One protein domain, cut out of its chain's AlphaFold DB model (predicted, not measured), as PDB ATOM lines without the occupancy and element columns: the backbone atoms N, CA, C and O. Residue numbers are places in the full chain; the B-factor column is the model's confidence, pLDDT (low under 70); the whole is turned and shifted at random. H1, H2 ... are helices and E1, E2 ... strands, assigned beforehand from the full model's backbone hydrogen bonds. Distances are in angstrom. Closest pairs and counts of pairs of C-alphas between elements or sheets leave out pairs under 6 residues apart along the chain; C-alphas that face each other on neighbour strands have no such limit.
ATOM      1  N   CYS A   2      42.753 -31.896  20.555       64.62
ATOM      2  CA  CYS A   2      41.530 -32.327  19.855       64.62
ATOM      3  C   CYS A   2      41.401 -33.856  19.678       64.62
ATOM      4  O   CYS A   2      40.336 -34.402  19.936       64.62
ATOM      5  N   GLY A   3      42.485 -34.564  19.326       65.06
ATOM      6  CA  GLY A   3      42.468 -36.029  19.164       65.06
ATOM      7  C   GLY A   3      42.141 -36.813  20.445       65.06
ATOM      8  O   GLY A   3      41.409 -37.795  20.393       65.06
ATOM      9  N   PHE A   4      42.611 -36.348  21.606       72.00
ATOM     10  CA  PHE A   4      42.296 -36.952  22.906       72.00
ATOM     11  C   PHE A   4      40.828 -36.721  23.298       72.00
ATOM     12  O   PHE A   4      40.149 -37.630  23.774       72.00
ATOM     13  N   LEU A   5      40.324 -35.511  23.053       75.88
ATOM     14  CA  LEU A   5      38.945 -35.122  23.352       75.88
ATOM     15  C   LEU A   5      37.955 -35.939  22.506       75.88
ATOM     16  O   LEU A   5      36.993 -36.496  23.030       75.88
ATOM     17  N   VAL A   6      38.266 -36.103  21.217       71.19
ATOM     18  CA  VAL A   6      37.533 -36.967  20.284       71.19
ATOM     19  C   VAL A   6      37.609 -38.438  20.703       71.19
ATOM     20  O   VAL A   6      36.577 -39.099  20.752       71.19
ATOM     21  N   GLY A   7      38.793 -38.946  21.059       66.31
ATOM     22  CA  GLY A   7      38.971 -40.330  21.513       66.31
ATOM     23  C   GLY A   7      38.197 -40.651  22.797       66.31
ATOM     24  O   GLY A   7      37.573 -41.705  22.891       66.31
ATOM     25  N   THR A   8      38.169 -39.720  23.753       70.25
ATOM     26  CA  THR A   8      37.413 -39.865  25.009       70.25
ATOM     27  C   THR A   8      35.905 -39.829  24.760       70.25
ATOM     28  O   THR A   8      35.179 -40.660  25.301       70.25
ATOM     29  N   LEU A   9      35.436 -38.927  23.889       76.12
ATOM     30  CA  LEU A   9      34.028 -38.835  23.487       76.12
ATOM     31  C   LEU A   9      33.560 -40.082  22.722       76.12
ATOM     32  O   LEU A   9      32.460 -40.586  22.937       76.12
ATOM     33  N   LEU A  10      34.396 -40.615  21.832       72.19
ATOM     34  CA  LEU A  10      34.111 -41.862  21.123       72.19
ATOM     35  C   LEU A  10      34.087 -43.059  22.058       72.19
ATOM     36  O   LEU A  10      33.236 -43.929  21.919       72.19
ATOM     37  N   HIS A  11      35.002 -43.124  23.019       71.25
ATOM     38  CA  HIS A  11      35.008 -44.223  23.970       71.25
ATOM     39  C   HIS A  11      33.740 -44.238  24.824       71.25
ATOM     40  O   HIS A  11      33.107 -45.286  24.917       71.25
ATOM     41  N   SER A  12      33.332 -43.085  25.363       68.88
ATOM     42  CA  SER A  12      32.125 -42.980  26.188       68.88
ATOM     43  C   SER A  12      30.843 -43.247  25.394       68.88
ATOM     44  O   SER A  12      29.959 -43.951  25.875       68.88
ATOM     45  N   THR A  13      30.750 -42.759  24.153       70.38
ATOM     46  CA  THR A  13      29.598 -43.036  23.273       70.38
ATOM     47  C   THR A  13      29.534 -44.494  22.834       70.38
ATOM     48  O   THR A  13      28.451 -45.075  22.809       70.38
ATOM     49  N   VAL A  14      30.673 -45.121  22.526       66.81
ATOM     50  CA  VAL A  14      30.707 -46.537  22.140       66.81
ATOM     51  C   VAL A  14      30.412 -47.446  23.330       66.81
ATOM     52  O   VAL A  14      29.712 -48.439  23.158       66.81
ATOM     53  N   ASP A  15      30.878 -47.115  24.530       65.81
ATOM     54  CA  ASP A  15      30.583 -47.914  25.723       65.81
ATOM     55  C   ASP A  15      29.113 -47.766  26.159       65.81
ATOM     56  O   ASP A  15      28.500 -48.755  26.573       65.81
ATOM     57  N   ALA A  16      28.506 -46.590  25.953       59.03
ATOM     58  CA  ALA A  16      27.060 -46.392  26.081       59.03
ATOM     59  C   ALA A  16      26.265 -47.176  25.014       59.03
ATOM     60  O   ALA A  16      25.239 -47.779  25.324       59.03
ATOM     61  N   ALA A  17      26.748 -47.227  23.767       56.81
ATOM     62  CA  ALA A  17      26.094 -47.957  22.675       56.81
ATOM     63  C   ALA A  17      26.241 -49.489  22.779       56.81
ATOM     64  O   ALA A  17      25.361 -50.226  22.335       56.81
ATOM     65  N   LEU A  18      27.345 -49.977  23.355       53.53
ATOM     66  CA  LEU A  18      27.606 -51.404  23.582       53.53
ATOM     67  C   LEU A  18      26.951 -51.945  24.866       53.53
ATOM     68  O   LEU A  18      27.018 -53.150  25.104       53.53
ATOM     69  N   GLY A  19      26.319 -51.084  25.672       51.75
ATOM     70  CA  GLY A  19      25.627 -51.479  26.902       51.75
ATOM     71  C   GLY A  19      26.547 -51.746  28.098       51.75
ATOM     72  O   GLY A  19      26.080 -52.246  29.118       51.75
ATOM     73  N   TYR A  20      27.838 -51.411  27.992       51.84
ATOM     74  CA  TYR A  20      28.787 -51.464  29.114       51.84
ATOM     75  C   TYR A  20      28.696 -50.226  30.022       51.84
ATOM     76  O   TYR A  20      29.179 -50.267  31.150       51.84
ATOM     77  N   GLY A  21      28.061 -49.147  29.550       52.00
ATOM     78  CA  GLY A  21      27.687 -47.977  30.343       52.00
ATOM     79  C   GLY A  21      26.175 -47.755  30.332       52.00
ATOM     80  O   GLY A  21      25.528 -47.883  29.291       52.00
ATOM     81  N   THR A  22      25.607 -47.409  31.485       47.00
ATOM     82  CA  THR A  22      24.208 -46.989  31.603       47.00
ATOM     83  C   THR A  22      24.035 -45.634  30.919       47.00
ATOM     84  O   THR A  22      24.568 -44.619  31.363       47.00
ATOM     85  N   SER A  23      23.315 -45.608  29.795       48.38
ATOM     86  CA  SER A  23      22.969 -44.352  29.131       48.38
ATOM     87  C   SER A  23      21.721 -43.781  29.796       48.38
ATOM     88  O   SER A  23      20.594 -44.118  29.441       48.38
ATOM     89  N   GLU A  24      21.933 -42.954  30.817       51.97
ATOM     90  CA  GLU A  24      20.875 -42.189  31.476       51.97
ATOM     91  C   GLU A  24      20.735 -40.833  30.781       51.97
ATOM     92  O   GLU A  24      21.258 -39.809  31.219       51.97
ATOM     93  N   VAL A  25      20.047 -40.821  29.638       55.88
ATOM     94  CA  VAL A  25      19.659 -39.569  28.979       55.88
ATOM     95  C   VAL A  25      18.306 -39.142  29.553       55.88
ATOM     96  O   VAL A  25      17.243 -39.411  28.990       55.88
ATOM     97  N   ILE A  37      30.857 -59.331  20.411       60.00
ATOM     98  CA  ILE A  37      31.576 -58.950  19.186       60.00
ATOM     99  C   ILE A  37      33.058 -59.304  19.353       60.00
ATOM    100  O   ILE A  37      33.635 -59.144  20.430       60.00
ATOM    101  N   SER A  38      33.696 -59.782  18.279       67.25
ATOM    102  CA  SER A  38      35.126 -60.099  18.284       67.25
ATOM    103  C   SER A  38      35.974 -58.861  18.610       67.25
ATOM    104  O   SER A  38      35.833 -57.803  17.995       67.25
ATOM    105  N   ARG A  39      36.889 -59.003  19.580       68.62
ATOM    106  CA  ARG A  39      37.680 -57.894  20.151       68.62
ATOM    107  C   ARG A  39      38.418 -57.069  19.089       68.62
ATOM    108  O   ARG A  39      38.418 -55.844  19.156       68.62
ATOM    109  N   TRP A  40      38.970 -57.731  18.072       71.44
ATOM    110  CA  TRP A  40      39.667 -57.085  16.957       71.44
ATOM    111  C   TRP A  40      38.752 -56.254  16.059       71.44
ATOM    112  O   TRP A  40      39.122 -55.158  15.644       71.44
ATOM    113  N   ARG A  41      37.537 -56.739  15.782       70.31
ATOM    114  CA  ARG A  41      36.579 -56.025  14.933       70.31
ATOM    115  C   ARG A  41      36.054 -54.783  15.642       70.31
ATOM    116  O   ARG A  41      35.966 -53.730  15.021       70.31
ATOM    117  N   THR A  42      35.796 -54.873  16.947       68.81
ATOM    118  CA  THR A  42      35.430 -53.710  17.771       68.81
ATOM    119  C   THR A  42      36.550 -52.672  17.800       68.81
ATOM    120  O   THR A  42      36.279 -51.477  17.704       68.81
ATOM    121  N   LEU A  43      37.807 -53.115  17.890       72.00
ATOM    122  CA  LEU A  43      38.967 -52.226  17.932       72.00
ATOM    123  C   LEU A  43      39.175 -51.503  16.594       72.00
ATOM    124  O   LEU A  43      39.324 -50.283  16.587       72.00
ATOM    125  N   LEU A  44      39.080 -52.215  15.467       77.50
ATOM    126  CA  LEU A  44      39.150 -51.615  14.128       77.50
ATOM    127  C   LEU A  44      37.998 -50.636  13.868       77.50
ATOM    128  O   LEU A  44      38.229 -49.550  13.345       77.50
ATOM    129  N   ILE A  45      36.771 -50.971  14.276       77.06
ATOM    130  CA  ILE A  45      35.621 -50.064  14.145       77.06
ATOM    131  C   ILE A  45      35.835 -48.803  14.995       77.06
ATOM    132  O   ILE A  45      35.629 -47.698  14.496       77.06
ATOM    133  N   LYS A  46      36.313 -48.939  16.243       74.94
ATOM    134  CA  LYS A  46      36.676 -47.794  17.100       74.94
ATOM    135  C   LYS A  46      37.743 -46.915  16.433       74.94
ATOM    136  O   LYS A  46      37.608 -45.695  16.447       74.94
ATOM    137  N   TRP A  47      38.749 -47.516  15.795       78.06
ATOM    138  CA  TRP A  47      39.786 -46.792  15.053       78.06
ATOM    139  C   TRP A  47      39.246 -46.041  13.835       78.06
ATOM    140  O   TRP A  47      39.565 -44.867  13.662       78.06
ATOM    141  N   VAL A  48      38.408 -46.677  13.013       80.62
ATOM    142  CA  VAL A  48      37.819 -46.037  11.823       80.62
ATOM    143  C   VAL A  48      36.901 -44.882  12.223       80.62
ATOM    144  O   VAL A  48      37.004 -43.796  11.656       80.62
ATOM    145  N   MET A  49      36.049 -45.073  13.237       76.31
ATOM    146  CA  MET A  49      35.185 -44.002  13.744       76.31
ATOM    147  C   MET A  49      36.002 -42.841  14.324       76.31
ATOM    148  O   MET A  49      35.672 -41.679  14.087       76.31
ATOM    149  N   ALA A  50      37.096 -43.141  15.028       75.69
ATOM    150  CA  ALA A  50      38.011 -42.126  15.532       75.69
ATOM    151  C   ALA A  50      38.710 -41.352  14.423       75.69
ATOM    152  O   ALA A  50      38.716 -40.125  14.470       75.69
ATOM    153  N   ALA A  51      39.229 -42.035  13.406       80.12
ATOM    154  CA  ALA A  51      39.863 -41.389  12.263       80.12
ATOM    155  C   ALA A  51      38.881 -40.495  11.485       80.12
ATOM    156  O   ALA A  51      39.252 -39.398  11.069       80.12
ATOM    157  N   ALA A  52      37.628 -40.931  11.317       80.75
ATOM    158  CA  ALA A  52      36.598 -40.141  10.651       80.75
ATOM    159  C   ALA A  52      36.217 -38.894  11.464       80.75
ATOM    160  O   ALA A  52      36.173 -37.788  10.924       80.75
ATOM    161  N   LEU A  53      35.992 -39.042  12.773       79.94
ATOM    162  CA  LEU A  53      35.602 -37.914  13.619       79.94
ATOM    163  C   LEU A  53      36.740 -36.896  13.775       79.94
ATOM    164  O   LEU A  53      36.492 -35.691  13.733       79.94
ATOM    165  N   THR A  54      37.995 -37.349  13.887       80.44
ATOM    166  CA  THR A  54      39.144 -36.432  13.910       80.44
ATOM    167  C   THR A  54      39.310 -35.691  12.586       80.44
ATOM    168  O   THR A  54      39.666 -34.516  12.619       80.44
ATOM    169  N   ALA A  55      39.006 -36.308  11.438       83.19
ATOM    170  CA  ALA A  55      39.037 -35.627  10.139       83.19
ATOM    171  C   ALA A  55      38.069 -34.434  10.106       83.19
ATOM    172  O   ALA A  55      38.449 -33.325   9.714       83.19
ATOM    173  N   VAL A  56      36.836 -34.656  10.577       84.00
ATOM    174  CA  VAL A  56      35.776 -33.638  10.619       84.00
ATOM    175  C   VAL A  56      36.135 -32.509  11.583       84.00
ATOM    176  O   VAL A  56      36.088 -31.341  11.200       84.00
ATOM    177  N   VAL A  57      36.538 -32.835  12.815       82.50
ATOM    178  CA  VAL A  57      36.873 -31.830  13.841       82.50
ATOM    179  C   VAL A  57      38.058 -30.970  13.410       82.50
ATOM    180  O   VAL A  57      38.021 -29.746  13.539       82.50
ATOM    181  N   THR A  58      39.099 -31.590  12.860       82.56
ATOM    182  CA  THR A  58      40.281 -30.873  12.375       82.56
ATOM    183  C   THR A  58      39.965 -30.023  11.141       82.56
ATOM    184  O   THR A  58      40.450 -28.896  11.030       82.56
ATOM    185  N   GLY A  59      39.100 -30.515  10.247       81.81
ATOM    186  CA  GLY A  59      38.594 -29.747   9.105       81.81
ATOM    187  C   GLY A  59      37.836 -28.505   9.534       81.81
ATOM    188  O   GLY A  59      38.127 -27.408   9.058       81.81
ATOM    189  N   LEU A  60      36.930 -28.657  10.500       84.38
ATOM    190  CA  LEU A  60      36.176 -27.543  11.058       84.38
ATOM    191  C   LEU A  60      37.095 -26.518  11.736       84.38
ATOM    192  O   LEU A  60      36.932 -25.320  11.526       84.38
ATOM    193  N   MET A  61      38.089 -26.971  12.504       82.50
ATOM    194  CA  MET A  61      39.058 -26.083  13.153       82.50
ATOM    195  C   MET A  61      39.846 -25.241  12.147       82.50
ATOM    196  O   MET A  61      39.966 -24.031  12.333       82.50
ATOM    197  N   ILE A  62      40.341 -25.845  11.065       82.44
ATOM    198  CA  ILE A  62      41.073 -25.106  10.026       82.44
ATOM    199  C   ILE A  62      40.136 -24.184   9.246       82.44
ATOM    200  O   ILE A  62      40.519 -23.052   8.959       82.44
ATOM    201  N   ALA A  63      38.901 -24.608   8.965       80.56
ATOM    202  CA  ALA A  63      37.904 -23.762   8.313       80.56
ATOM    203  C   ALA A  63      37.581 -22.510   9.149       80.56
ATOM    204  O   ALA A  63      37.551 -21.401   8.617       80.56
ATOM    205  N   VAL A  64      37.412 -22.664  10.467       82.62
ATOM    206  CA  VAL A  64      37.196 -21.541  11.392       82.62
ATOM    207  C   VAL A  64      38.454 -20.674  11.518       82.62
ATOM    208  O   VAL A  64      38.354 -19.449  11.503       82.62
ATOM    209  N   GLY A  65      39.643 -21.274  11.589       78.25
ATOM    210  CA  GLY A  65      40.909 -20.535  11.647       78.25
ATOM    211  C   GLY A  65      41.177 -19.699  10.389       78.25
ATOM    212  O   GLY A  65      41.562 -18.533  10.479       78.25
ATOM    213  N   ALA A  66      40.917 -20.263   9.211       76.81
ATOM    214  CA  ALA A  66      41.069 -19.563   7.941       76.81
ATOM    215  C   ALA A  66      39.979 -18.495   7.736       76.81
ATOM    216  O   ALA A  66      40.283 -17.396   7.281       76.81
ATOM    217  N   GLY A  67      38.724 -18.791   8.095       74.31
ATOM    218  CA  GLY A  67      37.584 -17.906   7.833       74.31
ATOM    219  C   GLY A  67      37.355 -16.814   8.881       74.31
ATOM    220  O   GLY A  67      37.124 -15.663   8.523       74.31
ATOM    221  N   ALA A  68      37.407 -17.153  10.172       71.69
ATOM    222  CA  ALA A  68      37.056 -16.237  11.263       71.69
ATOM    223  C   ALA A  68      38.278 -15.578  11.923       71.69
ATOM    224  O   ALA A  68      38.185 -14.450  12.402       71.69
ATOM    225  N   VAL A  69      39.422 -16.272  11.955       76.38
ATOM    226  CA  VAL A  69      40.645 -15.788  12.628       76.38
ATOM    227  C   VAL A  69      41.605 -15.090  11.652       76.38
ATOM    228  O   VAL A  69      42.479 -14.339  12.080       76.38
ATOM    229  N   GLY A  70      41.424 -15.269  10.338       65.25
ATOM    230  CA  GLY A  70      42.271 -14.645   9.315       65.25
ATOM    231  C   GLY A  70      43.688 -15.226   9.274       65.25
ATOM    232  O   GLY A  70      44.657 -14.503   9.023       65.25
ATOM    233  N   MET A  71      43.825 -16.522   9.575       70.69
ATOM    234  CA  MET A  71      45.099 -17.233   9.498       70.69
ATOM    235  C   MET A  71      45.553 -17.339   8.034       70.69
ATOM    236  O   MET A  71      44.855 -17.928   7.211       70.69
ATOM    237  N   ASP A  72      46.733 -16.795   7.712       66.00
ATOM    238  CA  ASP A  72      47.323 -16.919   6.371       66.00
ATOM    239  C   ASP A  72      47.897 -18.330   6.209       66.00
ATOM    240  O   ASP A  72      49.077 -18.572   6.452       66.00
ATOM    241  N   ALA A  73      47.053 -19.275   5.808       64.88
ATOM    242  CA  ALA A  73      47.454 -20.633   5.472       64.88
ATOM    243  C   ALA A  73      47.684 -20.745   3.953       64.88
ATOM    244  O   ALA A  73      46.717 -20.946   3.218       64.88
ATOM    245  N   PRO A  74      48.930 -20.642   3.445       69.06
ATOM    246  CA  PRO A  74      49.200 -20.765   2.010       69.06
ATOM    247  C   PRO A  74      48.855 -22.153   1.443       69.06
ATOM    248  O   PRO A  74      48.544 -22.269   0.264       69.06
ATOM    249  N   HIS A  75      48.860 -23.198   2.280       76.25
ATOM    250  CA  HIS A  75      48.514 -24.570   1.892       76.25
ATOM    251  C   HIS A  75      47.493 -25.179   2.877       76.25
ATOM    252  O   HIS A  75      47.860 -26.024   3.696       76.25
ATOM    253  N   PRO A  76      46.207 -24.774   2.828       75.44
ATOM    254  CA  PRO A  76      45.208 -25.161   3.830       75.44
ATOM    255  C   PRO A  76      44.904 -26.665   3.817       75.44
ATOM    256  O   PRO A  76      44.714 -27.266   4.870       75.44
ATOM    257  N   LEU A  77      44.926 -27.295   2.638       80.44
ATOM    258  CA  LEU A  77      44.712 -28.737   2.505       80.44
ATOM    259  C   LEU A  77      45.864 -29.549   3.116       80.44
ATOM    260  O   LEU A  77      45.629 -30.559   3.770       80.44
ATOM    261  N   LEU A  78      47.107 -29.093   2.942       80.62
ATOM    262  CA  LEU A  78      48.291 -29.777   3.467       80.62
ATOM    263  C   LEU A  78      48.364 -29.650   4.995       80.62
ATOM    264  O   LEU A  78      48.628 -30.634   5.685       80.62
ATOM    265  N   LEU A  79      48.010 -28.472   5.522       81.44
ATOM    266  CA  LEU A  79      47.772 -28.243   6.951       81.44
ATOM    267  C   LEU A  79      46.689 -29.176   7.500       81.44
ATOM    268  O   LEU A  79      46.854 -29.748   8.578       81.44
ATOM    269  N   TRP A  80      45.601 -29.366   6.754       82.25
ATOM    270  CA  TRP A  80      44.509 -30.246   7.156       82.25
ATOM    271  C   TRP A  80      44.910 -31.716   7.207       82.25
ATOM    272  O   TRP A  80      44.699 -32.360   8.231       82.25
ATOM    273  N   VAL A  81      45.549 -32.240   6.160       84.31
ATOM    274  CA  VAL A  81      46.009 -33.639   6.149       84.31
ATOM    275  C   VAL A  81      47.025 -33.886   7.264       84.31
ATOM    276  O   VAL A  81      46.930 -34.891   7.971       84.31
ATOM    277  N   PHE A  82      47.962 -32.957   7.467       81.50
ATOM    278  CA  PHE A  82      48.961 -33.059   8.526       81.50
ATOM    279  C   PHE A  82      48.314 -33.094   9.915       81.50
ATOM    280  O   PHE A  82      48.515 -34.040  10.679       81.50
ATOM    281  N   SER A  83      47.483 -32.104  10.234       77.50
ATOM    282  CA  SER A  83      46.795 -32.028  11.527       77.50
ATOM    283  C   SER A  83      45.828 -33.198  11.746       77.50
ATOM    284  O   SER A  83      45.703 -33.684  12.874       77.50
ATOM    285  N   TRP A  84      45.201 -33.712  10.684       82.19
ATOM    286  CA  TRP A  84      44.367 -34.908  10.744       82.19
ATOM    287  C   TRP A  84      45.181 -36.151  11.101       82.19
ATOM    288  O   TRP A  84      44.812 -36.850  12.045       82.19
ATOM    289  N   LEU A  85      46.308 -36.395  10.427       83.50
ATOM    290  CA  LEU A  85      47.180 -37.543  10.703       83.50
ATOM    291  C   LEU A  85      47.691 -37.529  12.152       83.50
ATOM    292  O   LEU A  85      47.729 -38.556  12.838       83.50
ATOM    293  N   CYS A  86      48.021 -36.338  12.643       79.81
ATOM    294  CA  CYS A  86      48.470 -36.126  14.010       79.81
ATOM    295  C   CYS A  86      47.347 -36.401  15.023       79.81
ATOM    296  O   CYS A  86      47.549 -37.118  16.006       79.81
ATOM    297  N   ALA A  87      46.138 -35.895  14.764       78.81
ATOM    298  CA  ALA A  87      44.970 -36.158  15.601       78.81
ATOM    299  C   ALA A  87      44.563 -37.642  15.583       78.81
ATOM    300  O   ALA A  87      44.219 -38.188  16.632       78.81
ATOM    301  N   ALA A  88      44.638 -38.300  14.423       79.69
ATOM    302  CA  ALA A  88      44.356 -39.723  14.259       79.69
ATOM    303  C   ALA A  88      45.350 -40.595  15.040       79.69
ATOM    304  O   ALA A  88      44.924 -41.505  15.746       79.69
ATOM    305  N   SER A  89      46.645 -40.269  14.999       80.62
ATOM    306  CA  SER A  89      47.681 -40.990  15.759       80.62
ATOM    307  C   SER A  89      47.453 -40.907  17.275       80.62
ATOM    308  O   SER A  89      47.547 -41.907  17.988       80.62
ATOM    309  N   VAL A  90      47.074 -39.727  17.777       79.25
ATOM    310  CA  VAL A  90      46.737 -39.518  19.197       79.25
ATOM    311  C   VAL A  90      45.468 -40.280  19.598       79.25
ATOM    312  O   VAL A  90      45.432 -40.914  20.655       79.25
ATOM    313  N   ALA A  91      44.429 -40.247  18.761       77.44
ATOM    314  CA  ALA A  91      43.180 -40.959  19.024       77.44
ATOM    315  C   ALA A  91      43.388 -42.485  19.032       77.44
ATOM    316  O   ALA A  91      42.925 -43.168  19.945       77.44
ATOM    317  N   ALA A  92      44.156 -43.003  18.073       77.81
ATOM    318  CA  ALA A  92      44.598 -44.392  18.019       77.81
ATOM    319  C   ALA A  92      45.321 -44.820  19.307       77.81
ATOM    320  O   ALA A  92      44.928 -45.804  19.936       77.81
ATOM    321  N   GLY A  93      46.321 -44.044  19.743       76.12
ATOM    322  CA  GLY A  93      47.051 -44.304  20.988       76.12
ATOM    323  C   GLY A  93      46.150 -44.287  22.227       76.12
ATOM    324  O   GLY A  93      46.286 -45.136  23.105       76.12
ATOM    325  N   THR A  94      45.170 -43.382  22.263       73.44
ATOM    326  CA  THR A  94      44.175 -43.299  23.346       73.44
ATOM    327  C   THR A  94      43.313 -44.565  23.418       73.44
ATOM    328  O   THR A  94      43.148 -45.143  24.491       73.44
ATOM    329  N   ILE A  95      42.820 -45.048  22.274       74.62
ATOM    330  CA  ILE A  95      41.987 -46.262  22.190       74.62
ATOM    331  C   ILE A  95      42.784 -47.515  22.569       74.62
ATOM    332  O   ILE A  95      42.247 -48.406  23.229       74.62
ATOM    333  N   VAL A  96      44.062 -47.585  22.187       77.19
ATOM    334  CA  VAL A  96      44.958 -48.678  22.594       77.19
ATOM    335  C   VAL A  96      45.155 -48.682  24.109       77.19
ATOM    336  O   VAL A  96      45.078 -49.745  24.721       77.19
ATOM    337  N   LEU A  97      45.336 -47.515  24.732       73.88
ATOM    338  CA  LEU A  97      45.483 -47.405  26.186       73.88
ATOM    339  C   LEU A  97      44.225 -47.864  26.931       73.88
ATOM    340  O   LEU A  97      44.323 -48.609  27.907       73.88
ATOM    341  N   PHE A  98      43.048 -47.475  26.440       74.19
ATOM    342  CA  PHE A  98      41.770 -47.929  26.993       74.19
ATOM    343  C   PHE A  98      41.606 -49.446  26.858       74.19
ATOM    344  O   PHE A  98      41.153 -50.104  27.790       74.19
ATOM    345  N   ALA A  99      42.023 -50.021  25.727       71.81
ATOM    346  CA  ALA A  99      41.963 -51.464  25.505       71.81
ATOM    347  C   ALA A  99      42.979 -52.255  26.351       71.81
ATOM    348  O   ALA A  99      42.679 -53.376  26.755       71.81
ATOM    349  N   ALA A 100      44.165 -51.695  26.609       77.31
ATOM    350  CA  ALA A 100      45.240 -52.361  27.345       77.31
ATOM    351  C   ALA A 100      45.031 -52.339  28.866       77.31
ATOM    352  O   ALA A 100      45.325 -53.324  29.540       77.31
ATOM    353  N   LEU A 101      44.541 -51.219  29.406       73.00
ATOM    354  CA  LEU A 101      44.461 -50.982  30.851       73.00
ATOM    355  C   LEU A 101      43.019 -50.943  31.386       73.00
ATOM    356  O   LEU A 101      42.834 -51.053  32.593       73.00
ATOM    357  N   GLY A 102      41.991 -50.799  30.543       72.00
ATOM    358  CA  GLY A 102      40.597 -50.667  30.992       72.00
ATOM    359  C   GLY A 102      40.345 -49.352  31.741       72.00
ATOM    360  O   GLY A 102      40.877 -48.310  31.363       72.00
ATOM    361  N   THR A 103      39.563 -49.386  32.828       71.25
ATOM    362  CA  THR A 103      39.214 -48.216  33.661       71.25
ATOM    363  C   THR A 103      40.416 -47.359  34.102       71.25
ATOM    364  O   THR A 103      40.368 -46.142  33.916       71.25
ATOM    365  N   PRO A 104      41.529 -47.917  34.628       75.81
ATOM    366  CA  PRO A 104      42.705 -47.102  34.947       75.81
ATOM    367  C   PRO A 104      43.384 -46.529  33.694       75.81
ATOM    368  O   PRO A 104      43.983 -45.458  33.757       75.81
ATOM    369  N   GLY A 105      43.237 -47.179  32.535       73.62
ATOM    370  CA  GLY A 105      43.730 -46.681  31.249       73.62
ATOM    371  C   GLY A 105      43.143 -45.331  30.861       73.62
ATOM    372  O   GLY A 105      43.823 -44.529  30.223       73.62
ATOM    373  N   GLN A 106      41.917 -45.045  31.304       77.31
ATOM    374  CA  GLN A 106      41.274 -43.760  31.066       77.31
ATOM    375  C   GLN A 106      41.981 -42.612  31.792       77.31
ATOM    376  O   GLN A 106      42.259 -41.572  31.188       77.31
ATOM    377  N   LEU A 107      42.346 -42.830  33.058       80.38
ATOM    378  CA  LEU A 107      43.119 -41.870  33.848       80.38
ATOM    379  C   LEU A 107      44.530 -41.697  33.285       80.38
ATOM    380  O   LEU A 107      45.003 -40.571  33.150       80.38
ATOM    381  N   VAL A 108      45.185 -42.798  32.906       80.44
ATOM    382  CA  VAL A 108      46.538 -42.748  32.335       80.44
ATOM    383  C   VAL A 108      46.544 -42.001  31.003       80.44
ATOM    384  O   VAL A 108      47.423 -41.170  30.788       80.44
ATOM    385  N   ALA A 109      45.567 -42.231  30.121       79.75
ATOM    386  CA  ALA A 109      45.508 -41.531  28.838       79.75
ATOM    387  C   ALA A 109      45.243 -40.037  29.028       79.75
ATOM    388  O   ALA A 109      45.862 -39.218  28.351       79.75
ATOM    389  N   LEU A 110      44.356 -39.685  29.965       82.88
ATOM    390  CA  LEU A 110      44.114 -38.300  30.352       82.88
ATOM    391  C   LEU A 110      45.418 -37.642  30.799       82.88
ATOM    392  O   LEU A 110      45.821 -36.647  30.206       82.88
ATOM    393  N   LEU A 111      46.100 -38.221  31.788       80.88
ATOM    394  CA  LEU A 111      47.369 -37.701  32.294       80.88
ATOM    395  C   LEU A 111      48.404 -37.564  31.176       80.88
ATOM    396  O   LEU A 111      48.984 -36.493  31.016       80.88
ATOM    397  N   LEU A 112      48.590 -38.607  30.369       79.81
ATOM    398  CA  LEU A 112      49.599 -38.634  29.318       79.81
ATOM    399  C   LEU A 112      49.321 -37.593  28.231       79.81
ATOM    400  O   LEU A 112      50.185 -36.768  27.942       79.81
ATOM    401  N   PHE A 113      48.127 -37.586  27.639       76.69
ATOM    402  CA  PHE A 113      47.838 -36.693  26.519       76.69
ATOM    403  C   PHE A 113      47.644 -35.248  26.956       76.69
ATOM    404  O   PHE A 113      48.124 -34.360  26.251       76.69
ATOM    405  N   VAL A 114      46.985 -34.997  28.093       81.31
ATOM    406  CA  VAL A 114      46.806 -33.634  28.615       81.31
ATOM    407  C   VAL A 114      48.159 -33.035  28.972       81.31
ATOM    408  O   VAL A 114      48.462 -31.941  28.500       81.31
ATOM    409  N   TYR A 115      49.001 -33.760  29.715       76.12
ATOM    410  CA  TYR A 115      50.339 -33.278  30.058       76.12
ATOM    411  C   TYR A 115      51.196 -33.061  28.811       76.12
ATOM    412  O   TYR A 115      51.809 -32.005  28.658       76.12
ATOM    413  N   ALA A 116      51.181 -34.010  27.872       74.00
ATOM    414  CA  ALA A 116      51.969 -33.896  26.654       74.00
ATOM    415  C   ALA A 116      51.542 -32.696  25.793       74.00
ATOM    416  O   ALA A 116      52.396 -31.988  25.263       74.00
ATOM    417  N   GLY A 117      50.244 -32.397  25.670       70.75
ATOM    418  CA  GLY A 117      49.841 -31.187  24.948       70.75
ATOM    419  C   GLY A 117      50.057 -29.895  25.728       70.75
ATOM    420  O   GLY A 117      50.277 -28.870  25.090       70.75
ATOM    421  N   LEU A 118      50.057 -29.937  27.063       73.12
ATOM    422  CA  LEU A 118      50.484 -28.800  27.879       73.12
ATOM    423  C   LEU A 118      51.969 -28.486  27.633       73.12
ATOM    424  O   LEU A 118      52.329 -27.331  27.426       73.12
ATOM    425  N   ALA A 119      52.816 -29.517  27.574       66.94
ATOM    426  CA  ALA A 119      54.231 -29.383  27.229       66.94
ATOM    427  C   ALA A 119      54.417 -28.862  25.791       66.94
ATOM    428  O   ALA A 119      55.175 -27.921  25.555       66.94
ATOM    429  N   SER A 120      53.654 -29.406  24.838       63.69
ATOM    430  CA  SER A 120      53.700 -29.018  23.422       63.69
ATOM    431  C   SER A 120      53.265 -27.571  23.157       63.69
ATOM    432  O   SER A 120      53.719 -26.974  22.182       63.69
ATOM    433  N   ALA A 121      52.453 -26.977  24.037       63.41
ATOM    434  CA  ALA A 121      52.076 -25.565  23.963       63.41
ATOM    435  C   ALA A 121      53.248 -24.594  24.247       63.41
ATOM    436  O   ALA A 121      53.059 -23.381  24.174       63.41
ATOM    437  N   GLY A 122      54.453 -25.107  24.532       57.66
ATOM    438  CA  GLY A 122      55.623 -24.306  24.893       57.66
ATOM    439  C   GLY A 122      55.636 -23.967  26.382       57.66
ATOM    440  O   GLY A 122      55.797 -22.808  26.751       57.66
ATOM    441  N   GLY A 123      55.397 -24.970  27.231       55.94
ATOM    442  CA  GLY A 123      55.372 -24.806  28.684       55.94
ATOM    443  C   GLY A 123      56.695 -24.292  29.268       55.94
ATOM    444  O   GLY A 123      57.774 -24.525  28.734       55.94
ATOM    445  N   THR A 124      56.599 -23.618  30.413       51.25
ATOM    446  CA  THR A 124      57.683 -22.963  31.170       51.25
ATOM    447  C   THR A 124      58.615 -23.920  31.929       51.25
ATOM    448  O   THR A 124      59.422 -23.466  32.739       51.25
ATOM    449  N   VAL A 125      58.505 -25.234  31.711       56.12
ATOM    450  CA  VAL A 125      59.239 -26.254  32.474       56.12
ATOM    451  C   VAL A 125      60.333 -26.867  31.590       56.12
ATOM    452  O   VAL A 125      59.998 -27.515  30.598       56.12
ATOM    453  N   PRO A 126      61.624 -26.662  31.914       56.62
ATOM    454  CA  PRO A 126      62.741 -27.216  31.149       56.62
ATOM    455  C   PRO A 126      62.765 -28.753  31.219       56.62
ATOM    456  O   PRO A 126      62.353 -29.344  32.220       56.62
ATOM    457  N   ILE A 127      63.242 -29.410  30.153       55.81
ATOM    458  CA  ILE A 127      63.234 -30.881  30.000       55.81
ATOM    459  C   ILE A 127      64.047 -31.605  31.088       55.81
ATOM    460  O   ILE A 127      63.847 -32.794  31.335       55.81
ATOM    461  N   GLU A 128      64.936 -30.881  31.769       58.44
ATOM    462  CA  GLU A 128      65.742 -31.350  32.893       58.44
ATOM    463  C   GLU A 128      64.924 -31.548  34.180       58.44
ATOM    464  O   GLU A 128      65.368 -32.264  35.074       58.44
ATOM    465  N   ALA A 129      63.731 -30.951  34.283       58.47
ATOM    466  CA  ALA A 129      62.867 -31.045  35.462       58.47
ATOM    467  C   ALA A 129      61.823 -32.177  35.377       58.47
ATOM    468  O   ALA A 129      61.039 -32.364  36.311       58.47
ATOM    469  N   LEU A 130      61.785 -32.936  34.274       58.81
ATOM    470  CA  LEU A 130      60.838 -34.037  34.100       58.81
ATOM    471  C   LEU A 130      61.391 -35.353  34.686       58.81
ATOM    472  O   LEU A 130      62.534 -35.719  34.406       58.81
ATOM    473  N   PRO A 131      60.580 -36.120  35.442       59.72
ATOM    474  CA  PRO A 131      60.942 -37.466  35.885       59.72
ATOM    475  C   PRO A 131      61.359 -38.338  34.691       59.72
ATOM    476  O   PRO A 131      60.727 -38.276  33.637       59.72
ATOM    477  N   GLY A 132      62.383 -39.185  34.850       60.94
ATOM    478  CA  GLY A 132      63.028 -39.915  33.741       60.94
ATOM    479  C   GLY A 132      62.089 -40.704  32.811       60.94
ATOM    480  O   GLY A 132      62.358 -40.798  31.616       60.94
ATOM    481  N   PHE A 133      60.947 -41.188  33.315       58.81
ATOM    482  CA  PHE A 133      59.890 -41.816  32.506       58.81
ATOM    483  C   PHE A 133      59.290 -40.864  31.453       58.81
ATOM    484  O   PHE A 133      59.089 -41.248  30.302       58.81
ATOM    485  N   PHE A 134      59.054 -39.600  31.810       54.06
ATOM    486  CA  PHE A 134      58.570 -38.588  30.872       54.06
ATOM    487  C   PHE A 134      59.670 -38.084  29.933       54.06
ATOM    488  O   PHE A 134      59.349 -37.614  28.844       54.06
ATOM    489  N   ARG A 135      60.950 -38.226  30.308       58.16
ATOM    490  CA  ARG A 135      62.101 -37.895  29.450       58.16
ATOM    491  C   ARG A 135      62.193 -38.823  28.232       58.16
ATOM    492  O   ARG A 135      62.401 -38.358  27.121       58.16
ATOM    493  N   LEU A 136      61.915 -40.116  28.416       57.34
ATOM    494  CA  LEU A 136      61.854 -41.094  27.320       57.34
ATOM    495  C   LEU A 136      60.654 -40.840  26.378       57.34
ATOM    496  O   LEU A 136      60.768 -40.931  25.158       57.34
ATOM    497  N   LEU A 137      59.502 -40.443  26.937       53.97
ATOM    498  CA  LEU A 137      58.312 -40.022  26.175       53.97
ATOM    499  C   LEU A 137      58.503 -38.682  25.435       53.97
ATOM    500  O   LEU A 137      57.831 -38.440  24.433       53.97
ATOM    501  N   SER A 138      59.415 -37.827  25.910       52.09
ATOM    502  CA  SER A 138      59.819 -36.572  25.254       52.09
ATOM    503  C   SER A 138      61.045 -36.712  24.344       52.09
ATOM    504  O   SER A 138      61.379 -35.784  23.617       52.09
ATOM    505  N   GLU A 139      61.689 -37.878  24.281       55.62
ATOM    506  CA  GLU A 139      62.542 -38.255  23.145       55.62
ATOM    507  C   GLU A 139      61.705 -38.838  22.002       55.62
ATOM    508  O   GLU A 139      61.925 -38.499  20.840       55.62
ATOM    509  N   ALA A 140      60.668 -39.618  22.327       55.38
ATOM    510  CA  ALA A 140      59.680 -40.138  21.377       55.38
ATOM    511  C   ALA A 140      58.629 -39.095  20.936       55.38
ATOM    512  O   ALA A 140      57.567 -39.484  20.465       55.38
ATOM    513  N   GLU A 141      58.917 -37.801  21.117       57.88
ATOM    514  CA  GLU A 141      58.007 -36.650  21.166       57.88
ATOM    515  C   GLU A 141      57.169 -36.471  19.882       57.88
ATOM    516  O   GLU A 141      57.527 -35.677  19.000       57.88
ATOM    517  N   PRO A 142      55.992 -37.120  19.769       57.28
ATOM    518  CA  PRO A 142      55.176 -37.037  18.557       57.28
ATOM    519  C   PRO A 142      54.702 -35.591  18.369       57.28
ATOM    520  O   PRO A 142      54.522 -35.097  17.264       57.28
ATOM    521  N   LEU A 143      54.566 -34.873  19.483       55.78
ATOM    522  CA  LEU A 143      54.128 -33.492  19.561       55.78
ATOM    523  C   LEU A 143      55.201 -32.472  19.161       55.78
ATOM    524  O   LEU A 143      54.847 -31.417  18.636       55.78
ATOM    525  N   ARG A 144      56.496 -32.786  19.304       62.88
ATOM    526  CA  ARG A 144      57.568 -31.935  18.758       62.88
ATOM    527  C   ARG A 144      57.630 -32.037  17.243       62.88
ATOM    528  O   ARG A 144      57.821 -31.018  16.585       62.88
ATOM    529  N   GLN A 145      57.388 -33.227  16.690       67.38
ATOM    530  CA  GLN A 145      57.215 -33.409  15.246       67.38
ATOM    531  C   GLN A 145      55.971 -32.680  14.728       67.38
ATOM    532  O   GLN A 145      56.048 -32.020  13.693       67.38
ATOM    533  N   ILE A 146      54.864 -32.719  15.477       67.94
ATOM    534  CA  ILE A 146      53.651 -31.954  15.157       67.94
ATOM    535  C   ILE A 146      53.963 -30.453  15.079       67.94
ATOM    536  O   ILE A 146      53.638 -29.804  14.088       67.94
ATOM    537  N   LEU A 147      54.640 -29.903  16.090       68.12
ATOM    538  CA  LEU A 147      54.934 -28.470  16.167       68.12
ATOM    539  C   LEU A 147      55.982 -28.012  15.140       68.12
ATOM    540  O   LEU A 147      55.886 -26.914  14.594       68.12
ATOM    541  N   ALA A 148      56.988 -28.844  14.865       70.56
ATOM    542  CA  ALA A 148      57.965 -28.578  13.815       70.56
ATOM    543  C   ALA A 148      57.315 -28.605  12.422       70.56
ATOM    544  O   ALA A 148      57.604 -27.734  11.602       70.56
ATOM    545  N   GLY A 149      56.406 -29.553  12.173       64.81
ATOM    546  CA  GLY A 149      55.657 -29.633  10.920       64.81
ATOM    547  C   GLY A 149      54.702 -28.457  10.729       64.81
ATOM    548  O   GLY A 149      54.703 -27.849   9.665       64.81
ATOM    549  N   ASP A 150      53.972 -28.056  11.772       71.69
ATOM    550  CA  ASP A 150      53.089 -26.883  11.720       71.69
ATOM    551  C   ASP A 150      53.859 -25.600  11.350       71.69
ATOM    552  O   ASP A 150      53.475 -24.885  10.425       71.69
ATOM    553  N   ARG A 151      55.028 -25.367  11.968       70.69
ATOM    554  CA  ARG A 151      55.909 -24.227  11.644       70.69
ATOM    555  C   ARG A 151      56.518 -24.290  10.244       70.69
ATOM    556  O   ARG A 151      56.772 -23.242   9.652       70.69
ATOM    557  N   ALA A 152      56.785 -25.488   9.727       68.62
ATOM    558  CA  ALA A 152      57.288 -25.666   8.367       68.62
ATOM    559  C   ALA A 152      56.200 -25.379   7.316       68.62
ATOM    560  O   ALA A 152      56.499 -24.806   6.268       68.62
ATOM    561  N   ILE A 153      54.943 -25.744   7.598       68.25
ATOM    562  CA  ILE A 153      53.811 -25.565   6.673       68.25
ATOM    563  C   ILE A 153      53.249 -24.141   6.740       68.25
ATOM    564  O   ILE A 153      52.851 -23.581   5.715       68.25
ATOM    565  N   HIS A 154      53.235 -23.545   7.931       65.69
ATOM    566  CA  HIS A 154      52.875 -22.154   8.156       65.69
ATOM    567  C   HIS A 154      54.145 -21.343   8.459       65.69
ATOM    568  O   HIS A 154      54.440 -21.057   9.628       65.69
ATOM    569  N   PRO A 155      54.917 -20.949   7.426       64.06
ATOM    570  CA  PRO A 155      56.071 -20.096   7.622       64.06
ATOM    571  C   PRO A 155      55.595 -18.763   8.196       64.06
ATOM    572  O   PRO A 155      55.066 -17.903   7.488       64.06
ATOM    573  N   VAL A 156      55.799 -18.583   9.505       64.69
ATOM    574  CA  VAL A 156      55.749 -17.277  10.160       64.69
ATOM    575  C   VAL A 156      56.867 -16.455   9.537       64.69
ATOM    576  O   VAL A 156      58.027 -16.461   9.946       64.69
ATOM    577  N   LEU A 157      56.515 -15.779   8.453       52.44
ATOM    578  CA  LEU A 157      57.355 -14.803   7.806       52.44
ATOM    579  C   LEU A 157      57.557 -13.667   8.804       52.44
ATOM    580  O   LEU A 157      56.740 -12.752   8.925       52.44
TER     581      LEU A 157
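This is residues 2 to 25 and 37 to 157 of the 225 residues of the protein "Membrane protein-like protein" of Frankia sp. EUN1f (UniProt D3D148). A long helix, H3, runs through the middle of a loosely crossed bundle: H1 and H2 pack on it, H4 packs on its later half and H6 on its earlier half. The small helix H5 lies off the bundle near H4, after a long link, and the short strand E1 lies far out beyond H1. The printed part has 145 residues, with six named helices and one named strand in the order H1, E1, H2, H3, H4, H5, H6; the class is mostly helix. It is compact, with a radius of gyration of the C-alphas of 16.9 A and spans of 52 by 40 by 28 A.

H1, residues 2 to 17, touches H3, residues 76 to 101, the hub, at a steep tilt of 49 degrees; the closest C-alphas, of Gly 3 and Ala 87, are 4.4 A apart. H2, residues 39 to 67, forms a helical hairpin with H3, closest at the C-alphas of Ala 51 and Ala 88, 5.2 A. H4, residues 103 to 120, forms another with H3, closest at the C-alphas of Phe 98 and Gly 105, 4.8 A. H6, residues 142 to 153, touches H3 at a shallow tilt of 6 degrees, opposite ways; the closest C-alphas, of Leu 79 and Ile 153, are 6.6 A apart. H5, residues 132 to 139, and H4 are near each other. E1, residues 23 to 25, pairs with no named strand. Each O i to N i+4 pair is within hydrogen-bond range in H1, H2, H3, H5 and H6, and 13 of 14 in H4.

H1 begins at C-alpha 2 (41.530, -32.327, 19.855) and H6 ends at C-alpha 153 (53.811, -25.565, 6.673). H2 measures 41.8 A, H3 37.4 A and H4 26.1 A.

Residues 26 to 36 are not printed; C-alphas 25 and 37 are 24.8 A apart. The H4 to H5 link is long. Mean pLDDT of the printed part is 70.1; residues 119 to 147 are among those under 70.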